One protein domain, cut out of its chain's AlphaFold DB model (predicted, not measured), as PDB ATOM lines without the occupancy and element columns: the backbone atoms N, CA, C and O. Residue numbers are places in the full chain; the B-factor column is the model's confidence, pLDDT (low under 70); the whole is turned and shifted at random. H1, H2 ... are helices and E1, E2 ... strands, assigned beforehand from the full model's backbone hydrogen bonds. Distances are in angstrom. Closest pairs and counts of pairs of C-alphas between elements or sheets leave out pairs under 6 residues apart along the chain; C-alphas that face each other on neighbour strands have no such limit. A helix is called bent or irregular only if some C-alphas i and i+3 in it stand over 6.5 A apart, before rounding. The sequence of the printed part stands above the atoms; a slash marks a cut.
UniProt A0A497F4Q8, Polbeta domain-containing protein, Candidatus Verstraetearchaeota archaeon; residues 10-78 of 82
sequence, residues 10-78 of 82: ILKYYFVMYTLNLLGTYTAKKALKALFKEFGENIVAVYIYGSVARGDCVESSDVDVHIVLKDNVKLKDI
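This is residues 10 to 78 of the 82 residues of the protein "Polbeta domain-containing protein" of Candidatus Verstraetearchaeota archaeon (UniProt A0A497F4Q8). H2 runs along a two-stranded antiparallel ribbon, E1 and E2, while H1 folds back loosely beside H2 and short H3 sits past one end of the ribbon. The printed part has 69 residues with named elements in the order H1, H2, E1, H3, E2, a mixed class. It is compact, with a radius of gyration of the C-alphas of 12.5 A, spanning 33 by 27 by 16 A.

H1, residues 10 to 22, starts at C-alpha 10 (251.130, 243.312, 273.671) and measures 18.7 A. H2, residues 26 to 42, measures 23.8 A and is irregular: C-alphas 38 and 41 are 9.5 A apart. E1 is residues 43 to 48, H3 50 to 54; E2, 65 to 69, ends at C-alpha 69 (261.636, 248.330, 285.784).

H1 and H2, a helical hairpin, only just touch, with 3 pairs of C-alphas within 8 A, the closest Leu 20 and Lys 29 at 6.7 A. They run opposite ways at a shallow tilt of 14 degrees. E1 and E2 are antiparallel at 166 degrees; N 47 and O 66 are 2.8 A apart. H3 is apart from H1 and H2. Every O i to N i+4 pair is within hydrogen-bond range in H1 and H3, 11 of 13 in H2.

The farthest C-alphas, Leu 22 and Lys 76, are 34.4 A apart. The printed part has no cut and no long link. pLDDT is under 70 at residues 10 to 25 and 77.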
ATOM      1  N   ILE A  10     251.086 243.226 275.142       49.16
ATOM      2  CA  ILE A  10     251.130 243.312 273.671       49.16
ATOM      3  C   ILE A  10     250.524 244.624 273.144       49.16
ATOM      4  O   ILE A  10     251.149 245.293 272.320       49.16
ATOM      5  N   LEU A  11     249.353 245.043 273.640       47.44
ATOM      6  CA  LEU A  11     248.704 246.285 273.193       47.44
ATOM      7  C   LEU A  11     249.519 247.537 273.553       47.44
ATOM      8  O   LEU A  11     249.520 248.514 272.801       47.44
ATOM      9  N   LYS A  12     250.271 247.495 274.659       55.44
ATOM     10  CA  LYS A  12     251.129 248.601 275.102       55.44
ATOM     11  C   LYS A  12     252.290 248.866 274.143       55.44
ATOM     12  O   LYS A  12     252.562 250.026 273.827       55.44
ATOM     13  N   TYR A  13     252.943 247.811 273.649       54.22
ATOM     14  CA  TYR A  13     254.021 247.942 272.661       54.22
ATOM     15  C   TYR A  13     253.514 248.582 271.374       54.22
ATOM     16  O   TYR A  13     254.154 249.491 270.848       54.22
ATOM     17  N   TYR A  14     252.337 248.159 270.910       53.53
ATOM     18  CA  TYR A  14     251.707 248.739 269.731       53.53
ATOM     19  C   TYR A  14     251.344 250.205 269.944       53.53
ATOM     20  O   TYR A  14     251.636 251.012 269.071       53.53
ATOM     21  N   PHE A  15     250.798 250.581 271.104       55.03
ATOM     22  CA  PHE A  15     250.432 251.970 271.382       55.03
ATOM     23  C   PHE A  15     251.651 252.900 271.464       55.03
ATOM     24  O   PHE A  15     251.677 253.923 270.790       55.03
ATOM     25  N   VAL A  16     252.699 252.537 272.218       59.41
ATOM     26  CA  VAL A  16     253.933 253.348 272.307       59.41
ATOM     27  C   VAL A  16     254.593 253.482 270.933       59.41
ATOM     28  O   VAL A  16     254.952 254.585 270.521       59.41
ATOM     29  N   MET A  17     254.698 252.379 270.187       56.47
ATOM     30  CA  MET A  17     255.240 252.400 268.829       56.47
ATOM     31  C   MET A  17     254.377 253.209 267.858       56.47
ATOM     32  O   MET A  17     254.921 253.884 266.988       56.47
ATOM     33  N   TYR A  18     253.054 253.167 267.997       58.53
ATOM     34  CA  TYR A  18     252.120 253.941 267.184       58.53
ATOM     35  C   TYR A  18     252.247 255.443 267.460       58.53
ATOM     36  O   TYR A  18     252.412 256.221 266.525       58.53
ATOM     37  N   THR A  19     252.303 255.850 268.729       56.94
ATOM     38  CA  THR A  19     252.516 257.251 269.124       56.94
ATOM     39  C   THR A  19     253.861 257.782 268.617       56.94
ATOM     40  O   THR A  19     253.947 258.903 268.130       56.94
ATOM     41  N   LEU A  20     254.910 256.958 268.626       59.06
ATOM     42  CA  LEU A  20     256.210 257.309 268.038       59.06
ATOM     43  C   LEU A  20     256.219 257.329 266.515       59.06
ATOM     44  O   LEU A  20     256.989 258.070 265.909       59.06
ATOM     45  N   ASN A  21     255.412 256.480 265.878       55.69
ATOM     46  CA  ASN A  21     255.191 256.558 264.440       55.69
ATOM     47  C   ASN A  21     254.533 257.890 264.068       55.69
ATOM     48  O   ASN A  21     254.971 258.498 263.099       55.69
ATOM     49  N   LEU A  22     253.575 258.361 264.869       54.25
ATOM     50  CA  LEU A  22     252.916 259.655 264.686       54.25
ATOM     51  C   LEU A  22     253.840 260.851 264.968       54.25
ATOM     52  O   LEU A  22     253.714 261.874 264.307       54.25
ATOM     53  N   LEU A  23     254.787 260.717 265.902       57.50
ATOM     54  CA  LEU A  23     255.756 261.768 266.249       57.50
ATOM     55  C   LEU A  23     257.016 261.783 265.359       57.50
ATOM     56  O   LEU A  23     257.881 262.629 265.541       57.50
ATOM     57  N   GLY A  24     257.154 260.859 264.401       57.03
ATOM     58  CA  GLY A  24     258.190 260.920 263.356       57.03
ATOM     59  C   GLY A  24     259.649 260.686 263.790       57.03
ATOM     60  O   GLY A  24     260.533 260.660 262.937       57.03
ATOM     61  N   THR A  25     259.950 260.450 265.070       69.25
ATOM     62  CA  THR A  25     261.340 260.402 265.561       69.25
ATOM     63  C   THR A  25     261.980 259.013 265.419       69.25
ATOM     64  O   THR A  25     261.860 258.135 266.279       69.25
ATOM     65  N   TYR A  26     262.712 258.795 264.317       76.69
ATOM     66  CA  TYR A  26     263.491 257.565 264.066       76.69
ATOM     67  C   TYR A  26     264.401 257.191 265.251       76.69
ATOM     68  O   TYR A  26     264.451 256.027 265.664       76.69
ATOM     69  N   THR A  27     265.059 258.187 265.848       77.56
ATOM     70  CA  THR A  27     265.950 258.023 267.004       77.56
ATOM     71  C   THR A  27     265.225 257.447 268.218       77.56
ATOM     72  O   THR A  27     265.709 256.484 268.813       77.56
ATOM     73  N   ALA A  28     264.027 257.945 268.541       75.94
ATOM     74  CA  ALA A  28     263.253 257.455 269.681       75.94
ATOM     75  C   ALA A  28     262.817 255.994 269.487       75.94
ATOM     76  O   ALA A  28     262.916 255.184 270.409       75.94
ATOM     77  N   LYS A  29     262.421 255.612 268.265       77.50
ATOM     78  CA  LYS A  29     262.108 254.209 267.940       77.50
ATOM     79  C   LYS A  29     263.324 253.302 268.114       77.50
ATOM     80  O   LYS A  29     263.201 252.211 268.670       77.50
ATOM     81  N   LYS A  30     264.496 253.738 267.643       81.12
ATOM     82  CA  LYS A  30     265.743 252.971 267.766       81.12
ATOM     83  C   LYS A  30     266.144 252.797 269.233       81.12
ATOM     84  O   LYS A  30     266.458 251.676 269.630       81.12
ATOM     85  N   ALA A  31     266.068 253.866 270.028       79.50
ATOM     86  CA  ALA A  31     266.348 253.836 271.461       79.50
ATOM     87  C   ALA A  31     265.415 252.859 272.189       79.50
ATOM     88  O   ALA A  31     265.881 251.956 272.879       79.50
ATOM     89  N   LEU A  32     264.104 252.952 271.962       79.69
ATOM     90  CA  LEU A  32     263.156 252.050 272.613       79.69
ATOM     91  C   LEU A  32     263.333 250.599 272.190       79.69
ATOM     92  O   LEU A  32     263.273 249.716 273.038       79.69
ATOM     93  N   LYS A  33     263.625 250.329 270.914       81.81
ATOM     94  CA  LYS A  33     263.926 248.964 270.467       81.81
ATOM     95  C   LYS A  33     265.141 248.379 271.195       81.81
ATOM     96  O   LYS A  33     265.112 247.204 271.551       81.81
ATOM     97  N   ALA A  34     266.187 249.176 271.426       82.75
ATOM     98  CA  ALA A  34     267.354 248.743 272.193       82.75
ATOM     99  C   ALA A  34     266.992 248.467 273.662       82.75
ATOM    100  O   ALA A  34     267.333 247.411 274.183       82.75
ATOM    101  N   LEU A  35     266.225 249.359 274.292       81.56
ATOM    102  CA  LEU A  35     265.772 249.206 275.678       81.56
ATOM    103  C   LEU A  35     264.883 247.972 275.866       81.56
ATOM    104  O   LEU A  35     265.063 247.222 276.820       81.56
ATOM    105  N   PHE A  36     263.960 247.714 274.937       81.62
ATOM    106  CA  PHE A  36     263.127 246.511 274.971       81.62
ATOM    107  C   PHE A  36     263.931 245.236 274.741       81.62
ATOM    108  O   PHE A  36     263.623 244.217 275.351       81.62
ATOM    109  N   LYS A  37     264.966 245.278 273.896       83.75
ATOM    110  CA  LYS A  37     265.872 244.139 273.716       83.75
ATOM    111  C   LYS A  37     266.669 243.845 274.991       83.75
ATOM    112  O   LYS A  37     266.864 242.677 275.300       83.75
ATOM    113  N   GLU A  38     267.115 244.881 275.698       85.19
ATOM    114  CA  GLU A  38     267.935 244.738 276.907       85.19
ATOM    115  C   GLU A  38     267.105 244.296 278.120       85.19
ATOM    116  O   GLU A  38     267.473 243.359 278.820       85.19
ATOM    117  N   PHE A  39     265.973 244.955 278.372       84.25
ATOM    118  CA  PHE A  39     265.221 244.774 279.617       84.25
ATOM    119  C   PHE A  39     263.969 243.902 279.467       84.25
ATOM    120  O   PHE A  39     263.468 243.392 280.467       84.25
ATOM    121  N   GLY A  40     263.455 243.713 278.249       84.06
ATOM    122  CA  GLY A  40     262.351 242.796 277.955       84.06
ATOM    123  C   GLY A  40     261.161 242.925 278.912       84.06
ATOM    124  O   GLY A  40     260.620 244.010 279.131       84.06
ATOM    125  N   GLU A  41     260.767 241.799 279.507       84.62
ATOM    126  CA  GLU A  41     259.635 241.709 280.437       84.62
ATOM    127  C   GLU A  41     259.863 242.401 281.788       84.62
ATOM    128  O   GLU A  41     258.907 242.569 282.555       84.62
ATOM    129  N   ASN A  42     261.098 242.818 282.086       86.06
ATOM    130  CA  ASN A  42     261.407 243.606 283.275       86.06
ATOM    131  C   ASN A  42     260.881 245.048 283.144       86.06
ATOM    132  O   ASN A  42     260.703 245.733 284.145       86.06
ATOM    133  N   ILE A  43     260.572 245.527 281.935       86.94
ATOM    134  CA  ILE A  43     259.984 246.860 281.757       86.94
ATOM    135  C   ILE A  43     258.531 246.871 282.243       86.94
ATOM    136  O   ILE A  43     257.663 246.173 281.722       86.94
ATOM    137  N   VAL A  44     258.244 247.746 283.207       85.06
ATOM    138  CA  VAL A  44     256.882 248.072 283.654       85.06
ATOM    139  C   VAL A  44     256.306 249.178 282.785       85.06
ATOM    140  O   VAL A  44     255.168 249.094 282.313       85.06
ATOM    141  N   ALA A  45     257.080 250.241 282.576       77.88
ATOM    142  CA  ALA A  45     256.639 251.421 281.853       77.88
ATOM    143  C   ALA A  45     257.805 252.164 281.203       77.88
ATOM    144  O   ALA A  45     258.937 252.118 281.677       77.88
ATOM    145  N   VAL A  46     257.481 252.881 280.131       79.12
ATOM    146  CA  VAL A  46     258.373 253.817 279.457       79.12
ATOM    147  C   VAL A  46     257.591 255.105 279.247       79.12
ATOM    148  O   VAL A  46     256.467 255.068 278.745       79.12
ATOM    149  N   TYR A  47     258.184 256.225 279.634       78.75
ATOM    150  CA  TYR A  47     257.633 257.559 279.454       78.75
ATOM    151  C   TYR A  47     258.567 258.374 278.572       78.75
ATOM    152  O   TYR A  47     259.785 258.341 278.760       78.75
ATOM    153  N   ILE A  48     257.983 259.110 277.631       80.31
ATOM    154  CA  ILE A  48     258.702 260.074 276.802       80.31
ATOM    155  C   ILE A  48     258.411 261.463 277.343       80.31
ATOM    156  O   ILE A  48     257.257 261.809 277.614       80.31
ATOM    157  N   TYR A  49     259.473 262.241 277.487       82.12
ATOM    158  CA  TYR A  49     259.424 263.618 277.940       82.12
ATOM    159  C   TYR A  49     260.025 264.542 276.879       82.12
ATOM    160  O   TYR A  49     260.211 264.162 275.720       82.12
ATOM    161  N   GLY A  50     260.268 265.787 277.278       84.69
ATOM    162  CA  GLY A  50     261.002 266.724 276.450       84.69
ATOM    163  C   GLY A  50     260.248 267.157 275.205       84.69
ATOM    164  O   GLY A  50     259.013 267.149 275.153       84.69
ATOM    165  N   SER A  51     261.025 267.578 274.212       85.06
ATOM    166  CA  SER A  51     260.495 268.174 272.992       85.06
ATOM    167  C   SER A  51     259.694 267.190 272.143       85.06
ATOM    168  O   SER A  51     258.657 267.534 271.575       85.06
ATOM    169  N   VAL A  52     260.088 265.914 272.161       81.19
ATOM    170  CA  VAL A  52     259.348 264.832 271.500       81.19
ATOM    171  C   VAL A  52     257.935 264.704 272.074       81.19
ATOM    172  O   VAL A  52     256.971 264.594 271.324       81.19
ATOM    173  N   ALA A  53     257.782 264.773 273.399       80.25
ATOM    174  CA  ALA A  53     256.470 264.689 274.040       80.25
ATOM    175  C   ALA A  53     255.609 265.952 273.869       80.25
ATOM    176  O   ALA A  53     254.398 265.886 274.083       80.25
ATOM    177  N   ARG A  54     256.209 267.101 273.542       82.50
ATOM    178  CA  ARG A  54     255.485 268.354 273.261       82.50
ATOM    179  C   ARG A  54     255.166 268.543 271.779       82.50
ATOM    180  O   ARG A  54     254.336 269.387 271.461       82.50
ATOM    181  N   GLY A  55     255.790 267.761 270.898       79.62
ATOM    182  CA  GLY A  55     255.661 267.914 269.450       79.62
ATOM    183  C   GLY A  55     256.459 269.092 268.882       79.62
ATOM    184  O   GLY A  55     256.184 269.515 267.766       79.62
ATOM    185  N   ASP A  56     257.430 269.623 269.632       84.19
ATOM    186  CA  ASP A  56     258.304 270.735 269.230       84.19
ATOM    187  C   ASP A  56     259.763 270.281 269.005       84.19
ATOM    188  O   ASP A  56     260.690 271.090 269.032       84.19
ATOM    189  N   CYS A  57     259.988 268.979 268.787       82.75
ATOM    190  CA  CYS A  57     261.318 268.445 268.509       82.75
ATOM    191  C   CYS A  57     261.836 268.870 267.129       82.75
ATOM    192  O   CYS A  57     261.129 268.800 266.125       82.75
ATOM    193  N   VAL A  58     263.112 269.239 267.087       84.38
ATOM    194  CA  VAL A  58     263.876 269.510 265.865       84.38
ATOM    195  C   VAL A  58     264.884 268.390 265.611       84.38
ATOM    196  O   VAL A  58     265.099 267.543 266.473       84.38
ATOM    197  N   GLU A  59     265.526 268.377 264.443       82.62
ATOM    198  CA  GLU A  59     266.472 267.319 264.050       82.62
ATOM    199  C   GLU A  59     267.620 267.118 265.055       82.62
ATOM    200  O   GLU A  59     268.032 265.990 265.309       82.62
ATOM    201  N   SER A  60     268.088 268.203 265.676       84.50
ATOM    202  CA  SER A  60     269.134 268.184 266.702       84.50
ATOM    203  C   SER A  60     268.621 267.924 268.122       84.50
ATOM    204  O   SER A  60     269.400 268.018 269.066       84.50
ATOM    205  N   SER A  61     267.322 267.668 268.308       83.75
ATOM    206  CA  SER A  61     266.765 267.404 269.635       83.75
ATOM    207  C   SER A  61     267.160 266.028 270.154       83.75
ATOM    208  O   SER A  61     267.051 265.023 269.449       83.75
ATOM    209  N   ASP A  62     267.504 265.989 271.436       87.44
ATOM    210  CA  ASP A  62     267.648 264.753 272.191       87.44
ATOM    211  C   ASP A  62     266.285 264.082 272.436       87.44
ATOM    212  O   ASP A  62     265.213 264.669 272.248       87.44
ATOM    213  N   VAL A  63     266.323 262.818 272.866       83.19
ATOM    214  CA  VAL A  63     265.128 262.052 273.239       83.19
ATOM    215  C   VAL A  63     265.166 261.754 274.732       83.19
ATOM    216  O   VAL A  63     265.890 260.865 275.178       83.19
ATOM    217  N   ASP A  64     264.332 262.456 275.494       84.62
ATOM    218  CA  ASP A  64     264.195 262.239 276.933       84.62
ATOM    219  C   ASP A  64     263.297 261.031 277.227       84.62
ATOM    220  O   ASP A  64     262.102 261.024 276.901       84.62
ATOM    221  N   VAL A  65     263.858 260.013 277.886       82.19
ATOM    222  CA  VAL A  65     263.148 258.774 278.232       82.19
ATOM    223  C   VAL A  65     263.313 258.455 279.713       82.19
ATOM    224  O   VAL A  65     264.422 258.434 280.237       82.19
ATOM    225  N   HIS A  66     262.205 258.132 280.376       82.69
ATOM    226  CA  HIS A  66     262.203 257.549 281.715       82.69
ATOM    227  C   HIS A  66     261.660 256.125 281.651       82.69
ATOM    228  O   HIS A  66     260.600 255.885 281.070       82.69
ATOM    229  N   ILE A  67     262.352 255.186 282.290       82.94
ATOM    230  CA  ILE A  67     261.994 253.766 282.277       82.94
ATOM    231  C   ILE A  67     261.779 253.297 283.708       82.94
ATOM    232  O   ILE A  67     262.592 253.570 284.584       82.94
ATOM    233  N   VAL A  68     260.689 252.567 283.921       83.56
ATOM    234  CA  VAL A  68     260.389 251.900 285.186       83.56
ATOM    235  C   VAL A  68     260.540 250.401 284.975       83.56
ATOM    236  O   VAL A  68     259.904 249.840 284.077       83.56
ATOM    237  N   LEU A  69     261.371 249.768 285.800       87.06
ATOM    238  CA  LEU A  69     261.636 248.330 285.784       87.06
ATOM    239  C   LEU A  69     260.997 247.649 287.004       87.06
ATOM    240  O   LEU A  69     260.756 248.311 288.014       87.06
ATOM    241  N   LYS A  70     260.691 246.351 286.901       86.94
ATOM    242  CA  LYS A  70     260.148 245.550 288.013       86.94
ATOM    243  C   LYS A  70     261.231 245.292 289.053       86.94
ATOM    244  O   LYS A  70     261.000 245.482 290.242       86.94
ATOM    245  N   ASP A  71     262.407 244.907 288.572       90.00
ATOM    246  CA  ASP A  71     263.547 244.507 289.379       90.00
ATOM    247  C   ASP A  71     264.679 245.535 289.308       90.00
ATOM    248  O   ASP A  71     264.888 246.206 288.292       90.00
ATOM    249  N   ASN A  72     265.454 245.617 290.391       82.06
ATOM    250  CA  ASN A  72     266.651 246.448 290.442       82.06
ATOM    251  C   ASN A  72     267.700 245.937 289.451       82.06
ATOM    252  O   ASN A  72     268.121 244.783 289.519       82.06
ATOM    253  N   VAL A  73     268.192 246.830 288.597       79.69
ATOM    254  CA  VAL A  73     269.306 246.551 287.687       79.69
ATOM    255  C   VAL A  73     270.550 247.270 288.191       79.69
ATOM    256  O   VAL A  73     270.496 248.452 288.536       79.69
ATOM    257  N   LYS A  74     271.692 246.577 288.246       77.62
ATOM    258  CA  LYS A  74     272.967 247.240 288.540       77.62
ATOM    259  C   LYS A  74     273.499 247.840 287.247       77.62
ATOM    260  O   LYS A  74     273.501 247.184 286.216       77.62
ATOM    261  N   LEU A  75     274.026 249.061 287.311       70.69
ATOM    262  CA  LEU A  75     274.545 249.776 286.134       70.69
ATOM    263  C   LEU A  75     275.591 248.977 285.341       70.69
ATOM    264  O   LEU A  75     275.648 249.077 284.123       70.69
ATOM    265  N   LYS A  76     276.384 248.147 286.024       72.81
ATOM    266  CA  LYS A  76     277.387 247.267 285.403       72.81
ATOM    267  C   LYS A  76     276.797 246.173 284.502       72.81
ATOM    268  O   LYS A  76     277.525 245.611 283.695       72.81
ATOM    269  N   ASP A  77     275.514 245.864 284.677       69.06
ATOM    270  CA  ASP A  77     274.802 244.839 283.919       69.06
ATOM    271  C   ASP A  77     274.138 245.442 282.662       69.06
ATOM    272  O   ASP A  77     273.601 244.705 281.844       69.06
ATOM    273  N   ILE A  78     274.196 246.772 282.487       71.12
ATOM    274  CA  ILE A  78     273.674 247.482 281.313       71.12
ATOM    275  C   ILE A  78     274.795 247.600 280.285       71.12
ATOM    276  O   ILE A  78     275.735 248.382 280.431       71.12
TER     277      ILE A  78